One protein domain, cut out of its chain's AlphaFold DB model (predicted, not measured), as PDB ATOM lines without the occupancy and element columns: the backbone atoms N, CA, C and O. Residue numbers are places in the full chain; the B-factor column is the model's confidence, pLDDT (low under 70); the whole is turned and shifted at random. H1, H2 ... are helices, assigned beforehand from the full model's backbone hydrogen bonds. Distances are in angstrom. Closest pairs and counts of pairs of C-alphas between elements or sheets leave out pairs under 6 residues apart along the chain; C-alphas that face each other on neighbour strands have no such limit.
ATOM      1  N   ASP A  92      50.756 -26.932  30.500       78.69
ATOM      2  CA  ASP A  92      50.149 -25.867  29.694       78.69
ATOM      3  C   ASP A  92      50.373 -26.084  28.194       78.69
ATOM      4  O   ASP A  92      49.529 -25.743  27.373       78.69
ATOM      5  N   GLN A  93      51.516 -26.657  27.810       86.06
ATOM      6  CA  GLN A  93      51.799 -26.996  26.416       86.06
ATOM      7  C   GLN A  93      51.002 -28.214  25.952       86.06
ATOM      8  O   GLN A  93      50.549 -28.239  24.813       86.06
ATOM      9  N   ILE A  94      50.820 -29.217  26.810       82.81
ATOM     10  CA  ILE A  94      50.046 -30.420  26.479       82.81
ATOM     11  C   ILE A  94      48.563 -30.079  26.296       82.81
ATOM     12  O   ILE A  94      47.928 -30.604  25.387       82.81
ATOM     13  N   THR A  95      48.020 -29.187  27.126       81.62
ATOM     14  CA  THR A  95      46.596 -28.820  27.112       81.62
ATOM     15  C   THR A  95      46.272 -27.623  26.213       81.62
ATOM     16  O   THR A  95      45.102 -27.316  25.988       81.62
ATOM     17  N   SER A  96      47.278 -26.936  25.662       87.25
ATOM     18  CA  SER A  96      47.074 -25.786  24.777       87.25
ATOM     19  C   SER A  96      46.741 -26.210  23.348       87.25
ATOM     20  O   SER A  96      47.572 -26.790  22.649       87.25
ATOM     21  N   LEU A  97      45.575 -25.785  22.852       86.75
ATOM     22  CA  LEU A  97      45.180 -25.960  21.446       86.75
ATOM     23  C   LEU A  97      46.199 -25.352  20.469       86.75
ATOM     24  O   LEU A  97      46.522 -25.948  19.441       86.75
ATOM     25  N   GLN A  98      46.741 -24.175  20.801       89.62
ATOM     26  CA  GLN A  98      47.753 -23.507  19.981       89.62
ATOM     27  C   GLN A  98      49.032 -24.343  19.908       89.62
ATOM     28  O   GLN A  98      49.631 -24.484  18.840       89.62
ATOM     29  N   TYR A  99      49.463 -24.892  21.042       90.38
ATOM     30  CA  TYR A  99      50.659 -25.717  21.082       90.38
ATOM     31  C   TYR A  99      50.440 -27.068  20.391       90.38
ATOM     32  O   TYR A  99      51.315 -27.520  19.652       90.38
ATOM     33  N   GLY A 100      49.248 -27.655  20.530       90.62
ATOM     34  CA  GLY A 100      48.825 -28.828  19.770       90.62
ATOM     35  C   GLY A 100      48.956 -28.617  18.259       90.62
ATOM     36  O   GLY A 100      49.529 -29.458  17.570       90.62
ATOM     37  N   ASP A 101      48.530 -27.466  17.727       92.06
ATOM     38  CA  ASP A 101      48.706 -27.143  16.302       92.06
ATOM     39  C   ASP A 101      50.190 -27.015  15.897       92.06
ATOM     40  O   ASP A 101      50.587 -27.494  14.832       92.06
ATOM     41  N   ILE A 102      51.042 -26.446  16.760       94.44
ATOM     42  CA  ILE A 102      52.499 -26.393  16.534       94.44
ATOM     43  C   ILE A 102      53.089 -27.807  16.443       94.44
ATOM     44  O   ILE A 102      53.915 -28.072  15.564       94.44
ATOM     45  N   ILE A 103      52.688 -28.714  17.336       93.88
ATOM     46  CA  ILE A 103      53.144 -30.108  17.325       93.88
ATOM     47  C   ILE A 103      52.666 -30.822  16.060       93.88
ATOM     48  O   ILE A 103      53.494 -31.417  15.370       93.88
ATOM     49  N   LYS A 104      51.390 -30.680  15.682       95.31
ATOM     50  CA  LYS A 104      50.843 -31.268  14.447       95.31
ATOM     51  C   LYS A 104      51.624 -30.835  13.204       95.31
ATOM     52  O   LYS A 104      51.978 -31.687  12.395       95.31
ATOM     53  N   ARG A 105      51.981 -29.548  13.080       96.19
ATOM     54  CA  ARG A 105      52.839 -29.053  11.981       96.19
ATOM     55  C   ARG A 105      54.228 -29.692  11.998       96.19
ATOM     56  O   ARG A 105      54.705 -30.165  10.974       96.19
ATOM     57  N   LYS A 106      54.879 -29.763  13.167       96.88
ATOM     58  CA  LYS A 106      56.203 -30.403  13.301       96.88
ATOM     59  C   LYS A 106      56.172 -31.874  12.891       96.88
ATOM     60  O   LYS A 106      57.074 -32.320  12.183       96.88
ATOM     61  N   VAL A 107      55.146 -32.606  13.324       96.94
ATOM     62  CA  VAL A 107      54.927 -34.006  12.946       96.94
ATOM     63  C   VAL A 107      54.704 -34.111  11.440       96.94
ATOM     64  O   VAL A 107      55.433 -34.839  10.775       96.94
ATOM     65  N   ALA A 108      53.773 -33.335  10.882       98.12
ATOM     66  CA  ALA A 108      53.465 -33.356   9.455       98.12
ATOM     67  C   ALA A 108      54.696 -33.063   8.585       98.12
ATOM     68  O   ALA A 108      54.978 -33.805   7.644       98.12
ATOM     69  N   LYS A 109      55.496 -32.057   8.955       98.38
ATOM     70  CA  LYS A 109      56.757 -31.729   8.283       98.38
ATOM     71  C   LYS A 109      57.749 -32.888   8.303       98.38
ATOM     72  O   LYS A 109      58.409 -33.168   7.299       98.38
ATOM     73  N   LYS A 110      57.880 -33.555   9.453       98.19
ATOM     74  CA  LYS A 110      58.770 -34.708   9.616       98.19
ATOM     75  C   LYS A 110      58.325 -35.872   8.728       98.19
ATOM     76  O   LYS A 110      59.145 -36.397   7.980       98.19
ATOM     77  N   LEU A 111      57.035 -36.210   8.749       98.12
ATOM     78  CA  LEU A 111      56.463 -37.267   7.912       98.12
ATOM     79  C   LEU A 111      56.622 -36.945   6.417       98.12
ATOM     80  O   LEU A 111      57.099 -37.788   5.663       98.12
ATOM     81  N   ALA A 112      56.327 -35.712   5.993       97.94
ATOM     82  CA  ALA A 112      56.518 -35.265   4.609       97.94
ATOM     83  C   ALA A 112      57.982 -35.399   4.158       97.94
ATOM     84  O   ALA A 112      58.258 -35.887   3.063       97.94
ATOM     85  N   THR A 113      58.929 -35.008   5.020       98.06
ATOM     86  CA  THR A 113      60.370 -35.137   4.750       98.06
ATOM     87  C   THR A 113      60.766 -36.600   4.553       98.06
ATOM     88  O   THR A 113      61.466 -36.921   3.591       98.06
ATOM     89  N   ASN A 114      60.293 -37.494   5.425       97.75
ATOM     90  CA  ASN A 114      60.587 -38.922   5.333       97.75
ATOM     91  C   ASN A 114      59.972 -39.559   4.081       97.75
ATOM     92  O   ASN A 114      60.655 -40.318   3.391       97.75
ATOM     93  N   ILE A 115      58.720 -39.228   3.749       97.25
ATOM     94  CA  ILE A 115      58.050 -39.716   2.533       97.25
ATOM     95  C   ILE A 115      58.806 -39.248   1.290       97.25
ATOM     96  O   ILE A 115      59.105 -40.060   0.421       97.25
ATOM     97  N   ASN A 116      59.196 -37.974   1.221       97.31
ATOM     98  CA  ASN A 116      59.967 -37.458   0.091       97.31
ATOM     99  C   ASN A 116      61.335 -38.150  -0.052       97.31
ATOM    100  O   ASN A 116      61.788 -38.408  -1.164       97.31
ATOM    101  N   ALA A 117      61.987 -38.475   1.067       97.38
ATOM    102  CA  ALA A 117      63.282 -39.150   1.063       97.38
ATOM    103  C   ALA A 117      63.190 -40.637   0.678       97.38
ATOM    104  O   ALA A 117      64.083 -41.154   0.011       97.38
ATOM    105  N   THR A 118      62.139 -41.333   1.114       96.75
ATOM    106  CA  THR A 118      62.029 -42.796   0.983       96.75
ATOM    107  C   THR A 118      61.147 -43.243  -0.179       96.75
ATOM    108  O   THR A 118      61.353 -44.329  -0.716       96.75
ATOM    109  N   GLN A 119      60.172 -42.424  -0.577       96.25
ATOM    110  CA  GLN A 119      59.131 -42.758  -1.551       96.25
ATOM    111  C   GLN A 119      58.771 -41.547  -2.444       96.25
ATOM    112  O   GLN A 119      57.604 -41.155  -2.527       96.25
ATOM    113  N   PRO A 120      59.739 -40.944  -3.166       94.81
ATOM    114  CA  PRO A 120      59.519 -39.716  -3.943       94.81
ATOM    115  C   PRO A 120      58.455 -39.851  -5.044       94.81
ATOM    116  O   PRO A 120      57.810 -38.870  -5.405       94.81
ATOM    117  N   GLY A 121      58.222 -41.065  -5.559       94.75
ATOM    118  CA  GLY A 121      57.176 -41.333  -6.552       94.75
ATOM    119  C   GLY A 121      55.747 -41.100  -6.043       94.75
ATOM    120  O   GLY A 121      54.839 -40.939  -6.848       94.75
ATOM    121  N   LEU A 122      55.540 -41.039  -4.724       95.00
ATOM    122  CA  LEU A 122      54.222 -40.797  -4.131       95.00
ATOM    123  C   LEU A 122      53.855 -39.324  -4.031       95.00
ATOM    124  O   LEU A 122      52.692 -39.011  -3.791       95.00
ATOM    125  N   ILE A 123      54.812 -38.412  -4.225       96.19
ATOM    126  CA  ILE A 123      54.544 -36.976  -4.117       96.19
ATOM    127  C   ILE A 123      53.449 -36.567  -5.108       96.19
ATOM    128  O   ILE A 123      52.531 -35.854  -4.721       96.19
ATOM    129  N   SER A 124      53.450 -37.098  -6.336       97.06
ATOM    130  CA  SER A 124      52.385 -36.812  -7.308       97.06
ATOM    131  C   SER A 124      51.005 -37.307  -6.869       97.06
ATOM    132  O   SER A 124      50.009 -36.660  -7.173       97.06
ATOM    133  N   GLU A 125      50.919 -38.429  -6.151       97.94
ATOM    134  CA  GLU A 125      49.640 -38.934  -5.633       97.94
ATOM    135  C   GLU A 125      49.158 -38.126  -4.422       97.94
ATOM    136  O   GLU A 125      47.961 -37.875  -4.282       97.94
ATOM    137  N   ILE A 126      50.078 -37.647  -3.577       97.38
ATOM    138  CA  ILE A 126      49.747 -36.731  -2.476       97.38
ATOM    139  C   ILE A 126      49.263 -35.379  -3.020       97.38
ATOM    140  O   ILE A 126      48.323 -34.799  -2.479       97.38
ATOM    141  N   GLU A 127      49.843 -34.896  -4.118       96.88
ATOM    142  CA  GLU A 127      49.384 -33.678  -4.794       96.88
ATOM    143  C   GLU A 127      47.964 -33.826  -5.366       96.88
ATOM    144  O   GLU A 127      47.178 -32.886  -5.289       96.88
ATOM    145  N   LYS A 128      47.572 -35.009  -5.852       98.06
ATOM    146  CA  LYS A 128      46.173 -35.263  -6.241       98.06
ATOM    147  C   LYS A 128      45.238 -35.302  -5.030       98.06
ATOM    148  O   LYS A 128      44.173 -34.687  -5.050       98.06
ATOM    149  N   LEU A 129      45.651 -35.954  -3.937       98.00
ATOM    150  CA  LEU A 129      44.892 -35.934  -2.681       98.00
ATOM    151  C   LEU A 129      44.691 -34.494  -2.177       98.00
ATOM    152  O   LEU A 129      43.601 -34.149  -1.721       98.00
ATOM    153  N   LYS A 130      45.701 -33.629  -2.318       98.06
ATOM    154  CA  LYS A 130      45.616 -32.193  -2.015       98.06
ATOM    155  C   LYS A 130      44.503 -31.492  -2.796       98.06
ATOM    156  O   LYS A 130      43.792 -30.661  -2.232       98.06
ATOM    157  N   GLU A 131      44.344 -31.789  -4.085       97.88
ATOM    158  CA  GLU A 131      43.269 -31.214  -4.903       97.88
ATOM    159  C   GLU A 131      41.892 -31.616  -4.372       97.88
ATOM    160  O   GLU A 131      41.014 -30.764  -4.249       97.88
ATOM    161  N   THR A 132      41.710 -32.883  -3.998       97.56
ATOM    162  CA  THR A 132      40.454 -33.364  -3.407       97.56
ATOM    163  C   THR A 132      40.199 -32.759  -2.026       97.56
ATOM    164  O   THR A 132      39.076 -32.335  -1.760       97.56
ATOM    165  N   LEU A 133      41.227 -32.621  -1.180       96.94
ATOM    166  CA  LEU A 133      41.112 -31.934   0.111       96.94
ATOM    167  C   LEU A 133      40.664 -30.473  -0.064       96.94
ATOM    168  O   LEU A 133      39.754 -30.030   0.625       96.94
ATOM    169  N   ASN A 134      41.216 -29.738  -1.033       97.31
ATOM    170  CA  ASN A 134      40.819 -28.346  -1.297       97.31
ATOM    171  C   ASN A 134      39.372 -28.182  -1.807       97.31
ATOM    172  O   ASN A 134      38.842 -27.072  -1.773       97.31
ATOM    173  N   LYS A 135      38.729 -29.250  -2.297       96.44
ATOM    174  CA  LYS A 135      37.298 -29.243  -2.659       96.44
ATOM    175  C   LYS A 135      36.387 -29.566  -1.475       96.44
ATOM    176  O   LYS A 135      35.172 -29.408  -1.581       96.44
ATOM    177  N   ASP A 136      36.941 -30.077  -0.381       94.38
ATOM    178  CA  ASP A 136      36.171 -30.546   0.759       94.38
ATOM    179  C   ASP A 136      35.736 -29.366   1.635       94.38
ATOM    180  O   ASP A 136      36.555 -28.693   2.258       94.38
ATOM    181  N   SER A 137      34.425 -29.130   1.707       93.62
ATOM    182  CA  SER A 137      33.835 -27.996   2.427       93.62
ATOM    183  C   SER A 137      34.111 -27.986   3.934       93.62
ATOM    184  O   SER A 137      33.892 -26.963   4.576       93.62
ATOM    185  N   TYR A 138      34.550 -29.110   4.512       90.62
ATOM    186  CA  TYR A 138      34.935 -29.192   5.924       90.62
ATOM    187  C   TYR A 138      36.377 -28.734   6.184       90.62
ATOM    188  O   TYR A 138      36.785 -28.653   7.344       90.62
ATOM    189  N   ILE A 139      37.156 -28.458   5.134       92.31
ATOM    190  CA  ILE A 139      38.494 -27.882   5.251       92.31
ATOM    191  C   ILE A 139      38.382 -26.370   5.069       92.31
ATOM    192  O   ILE A 139      38.146 -25.853   3.983       92.31
ATOM    193  N   GLU A 140      38.547 -25.651   6.177       91.19
ATOM    194  CA  GLU A 140      38.320 -24.202   6.254       91.19
ATOM    195  C   GLU A 140      39.467 -23.368   5.646       91.19
ATOM    196  O   GLU A 140      39.369 -22.145   5.547       91.19
ATOM    197  N   HIS A 141      40.572 -24.004   5.254       93.56
ATOM    198  CA  HIS A 141      41.758 -23.338   4.725       93.56
ATOM    199  C   HIS A 141      42.322 -24.062   3.507       93.56
ATOM    200  O   HIS A 141      42.022 -25.219   3.228       93.56
ATOM    201  N   LYS A 142      43.165 -23.352   2.767       95.88
ATOM    202  CA  LYS A 142      43.818 -23.889   1.582       95.88
ATOM    203  C   LYS A 142      44.955 -24.832   1.981       95.88
ATOM    204  O   LYS A 142      45.809 -24.456   2.779       95.88
ATOM    205  N   VAL A 143      44.981 -26.014   1.375       97.06
ATOM    206  CA  VAL A 143      46.047 -27.014   1.503       97.06
ATOM    207  C   VAL A 143      47.034 -26.791   0.357       97.06
ATOM    208  O   VAL A 143      46.672 -26.972  -0.809       97.06
ATOM    209  N   GLU A 144      48.257 -26.343   0.644       97.50
ATOM    210  CA  GLU A 144      49.178 -25.860  -0.396       97.50
ATOM    211  C   GLU A 144      50.247 -26.883  -0.785       97.50
ATOM    212  O   GLU A 144      50.648 -26.934  -1.953       97.50
ATOM    213  N   ASN A 145      50.660 -27.729   0.156       97.38
ATOM    214  CA  ASN A 145      51.782 -28.656  -0.000       97.38
ATOM    215  C   ASN A 145      51.552 -29.997   0.738       97.38
ATOM    216  O   ASN A 145      50.548 -30.193   1.420       97.38
ATOM    217  N   THR A 146      52.508 -30.924   0.613       97.25
ATOM    218  CA  THR A 146      52.500 -32.243   1.277       97.25
ATOM    219  C   THR A 146      52.390 -32.162   2.807       97.25
ATOM    220  O   THR A 146      51.703 -32.986   3.408       97.25
ATOM    221  N   GLU A 147      53.050 -31.192   3.452       97.81
ATOM    222  CA  GLU A 147      52.963 -30.998   4.908       97.81
ATOM    223  C   GLU A 147      51.528 -30.644   5.312       97.81
ATOM    224  O   GLU A 147      50.995 -31.257   6.237       97.81
ATOM    225  N   ASP A 148      50.867 -29.748   4.578       97.88
ATOM    226  CA  ASP A 148      49.476 -29.376   4.850       97.88
ATOM    227  C   ASP A 148      48.528 -30.571   4.678       97.88
ATOM    228  O   ASP A 148      47.655 -30.781   5.514       97.88
ATOM    229  N   VAL A 149      48.727 -31.411   3.650       98.12
ATOM    230  CA  VAL A 149      47.922 -32.634   3.446       98.12
ATOM    231  C   VAL A 149      48.003 -33.553   4.668       98.12
ATOM    232  O   VAL A 149      46.980 -34.003   5.187       98.12
ATOM    233  N   ILE A 150      49.217 -33.826   5.149       98.12
ATOM    234  CA  ILE A 150      49.433 -34.706   6.304       98.12
ATOM    235  C   ILE A 150      48.872 -34.071   7.578       98.12
ATOM    236  O   ILE A 150      48.235 -34.753   8.383       98.12
ATOM    237  N   LYS A 151      49.078 -32.764   7.762       97.25
ATOM    238  CA  LYS A 151      48.532 -32.014   8.896       97.25
ATOM    239  C   LYS A 151      47.004 -32.078   8.918       97.25
ATOM    240  O   LYS A 151      46.426 -32.277   9.989       97.25
ATOM    241  N   GLU A 152      46.361 -31.960   7.760       96.25
ATOM    242  CA  GLU A 152      44.911 -32.061   7.656       96.25
ATOM    243  C   GLU A 152      44.416 -33.450   8.009       96.25
ATOM    244  O   GLU A 152      43.526 -33.562   8.848       96.25
ATOM    245  N   LEU A 153      45.049 -34.509   7.496       96.44
ATOM    246  CA  LEU A 153      44.733 -35.875   7.922       96.44
ATOM    247  C   LEU A 153      44.827 -36.022   9.446       96.44
ATOM    248  O   LEU A 153      43.904 -36.549  10.064       96.44
ATOM    249  N   ILE A 154      45.892 -35.500  10.064       96.06
ATOM    250  CA  ILE A 154      46.074 -35.532  11.524       96.06
ATOM    251  C   ILE A 154      44.998 -34.740  12.269       96.06
ATOM    252  O   ILE A 154      44.602 -35.112  13.372       96.06
ATOM    253  N   THR A 155      44.524 -33.641  11.697       92.81
ATOM    254  CA  THR A 155      43.578 -32.747  12.367       92.81
ATOM    255  C   THR A 155      42.145 -33.255  12.275       92.81
ATOM    256  O   THR A 155      41.376 -33.087  13.220       92.81
ATOM    257  N   VAL A 156      41.774 -33.874  11.156       90.06
ATOM    258  CA  VAL A 156      40.366 -34.138  10.835       90.06
ATOM    259  C   VAL A 156      39.927 -35.585  11.039       90.06
ATOM    260  O   VAL A 156      38.729 -35.847  10.951       90.06
ATOM    261  N   TRP A 157      40.849 -36.512  11.331       88.69
ATOM    262  CA  TRP A 157      40.558 -37.953  11.390       88.69
ATOM    263  C   TRP A 157      39.423 -38.341  12.359       88.69
ATOM    264  O   TRP A 157      38.767 -39.353  12.128       88.69
ATOM    265  N   ASN A 158      39.167 -37.550  13.413       83.38
ATOM    266  CA  ASN A 158      38.103 -37.796  14.395       83.38
ATOM    267  C   ASN A 158      37.104 -36.631  14.574       83.38
ATOM    268  O   ASN A 158      36.207 -36.743  15.406       83.38
ATOM    269  N   ARG A 159      37.204 -35.534  13.798       80.50
ATOM    270  CA  ARG A 159      36.336 -34.343  13.970       80.50
ATOM    271  C   ARG A 159      34.905 -34.568  13.460       80.50
ATOM    272  O   ARG A 159      33.969 -34.037  14.045       80.50
ATOM    273  N   PHE A 160      34.737 -35.358  12.395       81.75
ATOM    274  CA  PHE A 160      33.437 -35.674  11.785       81.75
ATOM    275  C   PHE A 160      33.414 -37.132  11.322       81.75
ATOM    276  O   PHE A 160      33.920 -37.462  10.252       81.75
ATOM    277  N   THR A 161      32.844 -38.014  12.139       78.94
ATOM    278  CA  THR A 161      32.912 -39.475  11.956       78.94
ATOM    279  C   THR A 161      32.288 -39.994  10.663       78.94
ATOM    280  O   THR A 161      32.669 -41.071  10.204       78.94
ATOM    281  N   ASP A 162      31.374 -39.217  10.084       81.81
ATOM    282  CA  ASP A 162      30.579 -39.598   8.914       81.81
ATOM    283  C   ASP A 162      31.101 -38.892   7.639       81.81
ATOM    284  O   ASP A 162      30.493 -38.920   6.571       81.81
ATOM    285  N   ARG A 163      32.264 -38.224   7.730       88.94
ATOM    286  CA  ARG A 163      32.913 -37.565   6.590       88.94
ATOM    287  C   ARG A 163      33.578 -38.610   5.678       88.94
ATOM    288  O   ARG A 163      34.303 -39.473   6.185       88.94
ATOM    289  N   PRO A 164      33.475 -38.479   4.340       93.50
ATOM    290  CA  PRO A 164      34.115 -39.399   3.393       93.50
ATOM    291  C   PRO A 164      35.619 -39.609   3.626       93.50
ATOM    292  O   PRO A 164      36.116 -40.728   3.502       93.50
ATOM    293  N   LEU A 165      36.337 -38.558   4.040       94.50
ATOM    294  CA  LEU A 165      37.754 -38.643   4.392       94.50
ATOM    295  C   LEU A 165      38.020 -39.558   5.598       94.50
ATOM    296  O   LEU A 165      38.952 -40.355   5.562       94.50
ATOM    297  N   VAL A 166      37.204 -39.484   6.655       94.06
ATOM    298  CA  VAL A 166      37.370 -40.341   7.843       94.06
ATOM    299  C   VAL A 166      37.139 -41.802   7.477       94.06
ATOM    300  O   VAL A 166      37.923 -42.670   7.866       94.06
ATOM    301  N   LYS A 167      36.132 -42.075   6.639       93.88
ATOM    302  CA  LYS A 167      35.919 -43.408   6.068       93.88
ATOM    303  C   LYS A 167      37.132 -43.881   5.256       93.88
ATOM    304  O   LYS A 167      37.582 -45.010   5.444       93.88
ATOM    305  N   ALA A 168      37.678 -43.034   4.380       96.00
ATOM    306  CA  ALA A 168      38.862 -43.370   3.587       96.00
ATOM    307  C   ALA A 168      40.072 -43.707   4.472       96.00
ATOM    308  O   ALA A 168      40.778 -44.671   4.192       96.00
ATOM    309  N   VAL A 169      40.268 -42.981   5.578       96.75
ATOM    310  CA  VAL A 169      41.317 -43.260   6.574       96.75
ATOM    311  C   VAL A 169      41.113 -44.618   7.256       96.75
ATOM    312  O   VAL A 169      42.074 -45.370   7.405       96.75
ATOM    313  N   GLN A 170      39.882 -44.972   7.634       96.31
ATOM    314  CA  GLN A 170      39.574 -46.277   8.239       96.31
ATOM    315  C   GLN A 170      39.805 -47.432   7.251       96.31
ATOM    316  O   GLN A 170      40.408 -48.442   7.612       96.31
ATOM    317  N   LEU A 171      39.392 -47.265   5.990       96.12
ATOM    318  CA  LEU A 171      39.643 -48.239   4.920       96.12
ATOM    319  C   LEU A 171      41.137 -48.385   4.615       96.12
ATOM    320  O   LEU A 171      41.632 -49.503   4.481       96.12
ATOM    321  N   ALA A 172      41.862 -47.268   4.551       97.50
ATOM    322  CA  ALA A 172      43.306 -47.251   4.361       97.50
ATOM    323  C   ALA A 172      44.029 -47.970   5.500       97.50
ATOM    324  O   ALA A 172      44.899 -48.796   5.233       97.50
ATOM    325  N   ALA A 173      43.640 -47.729   6.754       97.94
ATOM    326  CA  ALA A 173      44.182 -48.450   7.900       97.94
ATOM    327  C   ALA A 173      43.907 -49.957   7.812       97.94
ATOM    328  O   ALA A 173      44.830 -50.752   7.988       97.94
ATOM    329  N   ALA A 174      42.665 -50.349   7.501       97.56
ATOM    330  CA  ALA A 174      42.287 -51.754   7.382       97.56
ATOM    331  C   ALA A 174      43.101 -52.484   6.304       97.56
ATOM    332  O   ALA A 174      43.613 -53.573   6.558       97.56
ATOM    333  N   LYS A 175      43.265 -51.859   5.131       97.75
ATOM    334  CA  LYS A 175      44.048 -52.401   4.013       97.75
ATOM    335  C   LYS A 175      45.546 -52.451   4.326       97.75
ATOM    336  O   LYS A 175      46.180 -53.476   4.111       97.75
ATOM    337  N   THR A 176      46.111 -51.354   4.827       98.38
ATOM    338  CA  THR A 176      47.568 -51.196   5.013       98.38
ATOM    339  C   THR A 176      48.117 -52.112   6.095       98.38
ATOM    340  O   THR A 176      49.221 -52.633   5.964       98.38
ATOM    341  N   PHE A 177      47.363 -52.294   7.179       97.94
ATOM    342  CA  PHE A 177      47.813 -53.064   8.335       97.94
ATOM    343  C   PHE A 177      47.201 -54.462   8.412       97.94
ATOM    344  O   PHE A 177      47.323 -55.083   9.463       97.94
ATOM    345  N   ASP A 178      46.565 -54.925   7.328       97.19
ATOM    346  CA  ASP A 178      45.897 -56.228   7.233       97.19
ATOM    347  C   ASP A 178      45.007 -56.500   8.457       97.19
ATOM    348  O   ASP A 178      45.305 -57.336   9.310       97.19
ATOM    349  N   LEU A 179      43.932 -55.714   8.588       96.88
ATOM    350  CA  LEU A 179      42.991 -55.778   9.716       96.88
ATOM    351  C   LEU A 179      41.671 -56.435   9.265       96.88
ATOM    352  O   LEU A 179      40.653 -55.745   9.139       96.88
ATOM    353  N   PRO A 180      41.653 -57.756   8.997       95.81
ATOM    354  CA  PRO A 180      40.531 -58.435   8.344       95.81
ATOM    355  C   PRO A 180      39.252 -58.458   9.186       95.81
ATOM    356  O   PRO A 180      38.174 -58.721   8.657       95.81
ATOM    357  N   TYR A 181      39.354 -58.187  10.489       95.75
ATOM    358  CA  TYR A 181      38.223 -58.173  11.413       95.75
ATOM    359  C   TYR A 181      37.801 -56.763  11.831       95.75
ATOM    360  O   TYR A 181      37.004 -56.618  12.758       95.75
ATOM    361  N   ALA A 182      38.345 -55.717  11.203       95.31
ATOM    362  CA  ALA A 182      37.941 -54.352  11.504       95.31
ATOM    363  C   ALA A 182      36.439 -54.171  11.234       95.31
ATOM    364  O   ALA A 182      35.953 -54.456  10.139       95.31
ATOM    365  N   ASN A 183      35.703 -53.667  12.227       94.31
ATOM    366  CA  ASN A 183      34.302 -53.321  12.052       94.31
ATOM    367  C   ASN A 183      34.183 -52.078  11.171       94.31
ATOM    368  O   ASN A 183      34.424 -50.960  11.630       94.31
ATOM    369  N   LEU A 184      33.804 -52.278   9.914       92.06
ATOM    370  CA  LEU A 184      33.567 -51.192   8.968       92.06
ATOM    371  C   LEU A 184      32.074 -50.943   8.724       92.06
ATOM    372  O   LEU A 184      31.723 -50.158   7.845       92.06
ATOM    373  N   ASP A 185      31.200 -51.584   9.505       90.06
ATOM    374  CA  ASP A 185      29.752 -51.581   9.294       90.06
ATOM    375  C   ASP A 185      29.166 -50.184   9.386       90.06
ATOM    376  O   ASP A 185      28.357 -49.806   8.540       90.06
ATOM    377  N   ARG A 186      29.677 -49.391  10.333       81.69
ATOM    378  CA  ARG A 186      29.323 -47.980  10.495       81.69
ATOM    379  C   ARG A 186      29.458 -47.186   9.196       81.69
ATOM    380  O   ARG A 186      28.719 -46.237   8.988       81.69
ATOM    381  N   TRP A 187      30.391 -47.573   8.335       84.06
ATOM    382  CA  TRP A 187      30.686 -46.865   7.102       84.06
ATOM    383  C   TRP A 187      30.182 -47.597   5.860       84.06
ATOM    384  O   TRP A 187      30.527 -47.184   4.758       84.06
ATOM    385  N   LYS A 188      29.408 -48.686   5.967       80.31
ATOM    386  CA  LYS A 188      28.960 -49.455   4.788       80.31
ATOM    387  C   LYS A 188      28.129 -48.614   3.818       80.31
ATOM    388  O   LYS A 188      28.312 -48.743   2.610       80.31
ATOM    389  N   GLU A 189      27.268 -47.748   4.338       79.75
ATOM    390  CA  GLU A 189      26.300 -46.981   3.542       79.75
ATOM    391  C   GLU A 189      26.862 -45.649   3.017       79.75
ATOM    392  O   GLU A 189      26.425 -45.151   1.976       79.75
ATOM    393  N   ASP A 190      27.883 -45.101   3.678       78.94
ATOM    394  CA  ASP A 190      28.490 -43.828   3.291       78.94
ATOM    395  C   ASP A 190      29.299 -43.954   1.997       78.94
ATOM    396  O   ASP A 190      30.046 -44.909   1.786       78.94
ATOM    397  N   LYS A 191      29.251 -42.957   1.115       86.75
ATOM    398  CA  LYS A 191      30.131 -42.941  -0.065       86.75
ATOM    399  C   LYS A 191      31.510 -42.401   0.323       86.75
ATOM    400  O   LYS A 191      31.609 -41.298   0.848       86.75
ATOM    401  N   VAL A 192      32.578 -43.143   0.010       88.56
ATOM    402  CA  VAL A 192      33.972 -42.655   0.149       88.56
ATOM    403  C   VAL A 192      34.245 -41.505  -0.837       88.56
ATOM    404  O   VAL A 192      35.058 -40.622  -0.573       88.56
ATOM    405  N   GLY A 193      33.522 -41.481  -1.963       92.25
ATOM    406  CA  GLY A 193      33.620 -40.426  -2.971       92.25
ATOM    407  C   GLY A 193      34.988 -40.406  -3.653       92.25
ATOM    408  O   GLY A 193      35.604 -41.450  -3.849       92.25
ATOM    409  N   GLU A 194      35.480 -39.210  -3.990       94.88
ATOM    410  CA  GLU A 194      36.796 -39.032  -4.631       94.88
ATOM    411  C   GLU A 194      37.949 -39.646  -3.806       94.88
ATOM    412  O   GLU A 194      38.960 -40.058  -4.379       94.88
ATOM    413  N   TYR A 195      37.786 -39.781  -2.481       96.69
ATOM    414  CA  TYR A 195      38.820 -40.325  -1.598       96.69
ATOM    415  C   TYR A 195      39.112 -41.816  -1.790       96.69
ATOM    416  O   TYR A 195      40.158 -42.282  -1.343       96.69
ATOM    417  N   GLU A 196      38.240 -42.568  -2.468       95.81
ATOM    418  CA  GLU A 196      38.450 -44.000  -2.710       95.81
ATOM    419  C   GLU A 196      39.736 -44.259  -3.503       95.81
ATOM    420  O   GLU A 196      40.502 -45.168  -3.185       95.81
ATOM    421  N   SER A 197      40.029 -43.385  -4.470       96.62
ATOM    422  CA  SER A 197      41.244 -43.448  -5.289       96.62
ATOM    423  C   SER A 197      42.539 -43.165  -4.514       96.62
ATOM    424  O   SER A 197      43.621 -43.461  -5.017       96.62
ATOM    425  N   TYR A 198      42.445 -42.649  -3.283       97.75
ATOM    426  CA  TYR A 198      43.592 -42.286  -2.445       97.75
ATOM    427  C   TYR A 198      43.772 -43.189  -1.222       97.75
ATOM    428  O   TYR A 198      44.603 -42.880  -0.370       97.75
ATOM    429  N   ILE A 199      43.034 -44.300  -1.114       97.44
ATOM    430  CA  ILE A 199      43.154 -45.241   0.016       97.44
ATOM    431  C   ILE A 199      44.604 -45.715   0.196       97.44
ATOM    432  O   ILE A 199      45.102 -45.733   1.319       97.44
ATOM    433  N   ASP A 200      45.312 -46.028  -0.894       97.75
ATOM    434  CA  ASP A 200      46.714 -46.463  -0.833       97.75
ATOM    435  C   ASP A 200      47.661 -45.329  -0.428       97.75
ATOM    436  O   ASP A 200      48.528 -45.512   0.426       97.75
ATOM    437  N   THR A 201      47.448 -44.126  -0.965       97.88
ATOM    438  CA  THR A 201      48.216 -42.928  -0.595       97.88
ATOM    439  C   THR A 201      48.060 -42.601   0.891       97.88
ATOM    440  O   THR A 201      49.048 -42.351   1.579       97.88
ATOM    441  N   ILE A 202      46.827 -42.643   1.409       98.31
ATOM    442  CA  ILE A 202      46.545 -42.456   2.836       98.31
ATOM    443  C   ILE A 202      47.215 -43.569   3.646       98.31
ATOM    444  O   ILE A 202      47.835 -43.286   4.669       98.31
ATOM    445  N   GLY A 203      47.151 -44.815   3.173       98.31
ATOM    446  CA  GLY A 203      47.786 -45.966   3.805       98.31
ATOM    447  C   GLY A 203      49.278 -45.769   4.056       98.31
ATOM    448  O   GLY A 203      49.761 -45.987   5.164       98.31
ATOM    449  N   ILE A 204      49.999 -45.240   3.071       97.50
ATOM    450  CA  ILE A 204      51.438 -44.985   3.191       97.50
ATOM    451  C   ILE A 204      51.737 -43.879   4.213       97.50
ATOM    452  O   ILE A 204      52.689 -43.988   4.989       97.50
ATOM    453  N   ILE A 205      50.899 -42.838   4.280       98.38
ATOM    454  CA  ILE A 205      51.010 -41.802   5.319       98.38
ATOM    455  C   ILE A 205      50.800 -42.419   6.712       98.38
ATOM    456  O   ILE A 205      51.547 -42.106   7.642       98.38
ATOM    457  N   LEU A 206      49.825 -43.323   6.860       98.56
ATOM    458  CA  LEU A 206      49.591 -44.048   8.113       98.56
ATOM    459  C   LEU A 206      50.766 -44.969   8.472       98.56
ATOM    460  O   LEU A 206      51.124 -45.075   9.644       98.56
ATOM    461  N   GLU A 207      51.386 -45.624   7.492       98.44
ATOM    462  CA  GLU A 207      52.559 -46.470   7.711       98.44
ATOM    463  C   GLU A 207      53.751 -45.651   8.227       98.44
ATOM    464  O   GLU A 207      54.399 -46.044   9.200       98.44
ATOM    465  N   GLU A 208      54.013 -44.486   7.630       98.19
ATOM    466  CA  GLU A 208      55.084 -43.589   8.077       98.19
ATOM    467  C   GLU A 208      54.813 -43.046   9.487       98.19
ATOM    468  O   GLU A 208      55.701 -43.020  10.342       98.19
ATOM    469  N   MET A 209      53.556 -42.709   9.777       98.44
ATOM    470  CA  MET A 209      53.112 -42.327  11.117       98.44
ATOM    471  C   MET A 209      53.327 -43.452  12.141       98.44
ATOM    472  O   MET A 209      53.797 -43.206  13.259       98.44
ATOM    473  N   LYS A 210      53.036 -44.704  11.762       98.50
ATOM    474  CA  LYS A 210      53.304 -45.872  12.605       98.50
ATOM    475  C   LYS A 210      54.799 -46.028  12.859       98.50
ATOM    476  O   LYS A 210      55.191 -46.198  14.010       98.50
ATOM    477  N   LYS A 211      55.644 -45.935  11.826       98.31
ATOM    478  CA  LYS A 211      57.112 -46.036  11.951       98.31
ATOM    479  C   LYS A 211      57.669 -45.006  12.931       98.31
ATOM    480  O   LYS A 211      58.430 -45.374  13.831       98.31
ATOM    481  N   GLU A 212      57.242 -43.751  12.806       97.88
ATOM    482  CA  GLU A 212      57.621 -42.678  13.728       97.88
ATOM    483  C   GLU A 212      57.204 -43.005  15.169       97.88
ATOM    484  O   GLU A 212      58.014 -42.922  16.095       97.88
ATOM    485  N   THR A 213      55.968 -43.466  15.356       98.19
ATOM    486  CA  THR A 213      55.431 -43.840  16.670       98.19
ATOM    487  C   THR A 213      56.178 -45.013  17.301       98.19
ATOM    488  O   THR A 213      56.528 -44.959  18.480       98.19
ATOM    489  N   GLN A 214      56.486 -46.057  16.529       98.25
ATOM    490  CA  GLN A 214      57.247 -47.207  17.022       98.25
ATOM    491  C   GLN A 214      58.674 -46.814  17.412       98.25
ATOM    492  O   GLN A 214      59.167 -47.235  18.459       98.25
ATOM    493  N   SER A 215      59.331 -45.978  16.602       97.44
ATOM    494  CA  SER A 215      60.659 -45.441  16.915       97.44
ATOM    495  C   SER A 215      60.635 -44.641  18.220       97.44
ATOM    496  O   SER A 215      61.455 -44.870  19.116       97.44
ATOM    497  N   PHE A 216      59.633 -43.769  18.371       96.75
ATOM    498  CA  PHE A 216      59.420 -42.977  19.573       96.75
ATOM    499  C   PHE A 216      59.222 -43.858  20.814       96.75
ATOM    500  O   PHE A 216      59.998 -43.755  21.765       96.75
ATOM    501  N   LEU A 217      58.255 -44.779  20.800       96.62
ATOM    502  CA  LEU A 217      57.959 -45.662  21.934       96.62
ATOM    503  C   LEU A 217      59.152 -46.558  22.301       96.62
ATOM    504  O   LEU A 217      59.484 -46.696  23.482       96.62
TER     505      LEU A 217
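This is residues 92 to 217 of the 416 residues of an uncharacterized protein of Baia soyae (UniProt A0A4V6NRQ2). H2 and H3 make a V with H4 packed on both arms, while the long, kinked H6 crosses both and H5 packs on H6. The 126 printed residues hold six helices, H1 to H6, and no named strand: all helix, compact, radius of gyration of the C-alphas 14.5 A, spans 39 by 30 by 29 A.

H1, residues 92 to 95, and H2, 97 to 118, only just touch, only at the corner (closest C-alphas Gln 93 and Tyr 99, 5.6 A). H4, 146 to 156, touches H2 at a steep tilt of 46 degrees (Lys 109 and Glu 147, 5.1 A) and H3, 120 to 135 (Lys 130 and Val 149, 5.9 A). H6, 193 to 217, touches H5, 164 to 176 (Ala 172 and Gly 203, 4.7 A). O i to N i+4 pairs are all within hydrogen-bond range in H2, H4 and H5, 10 of 12 in H3, 16 of 21 in H6.

C-alpha 92 is at (50.149, -25.867, 29.694), C-alpha 217 at (57.959, -45.662, 21.934). H2 measures 31.4 A, H6 35.2 A.

The printed part has no cut; the H5 to H6 link is long; no printed residue is under 70.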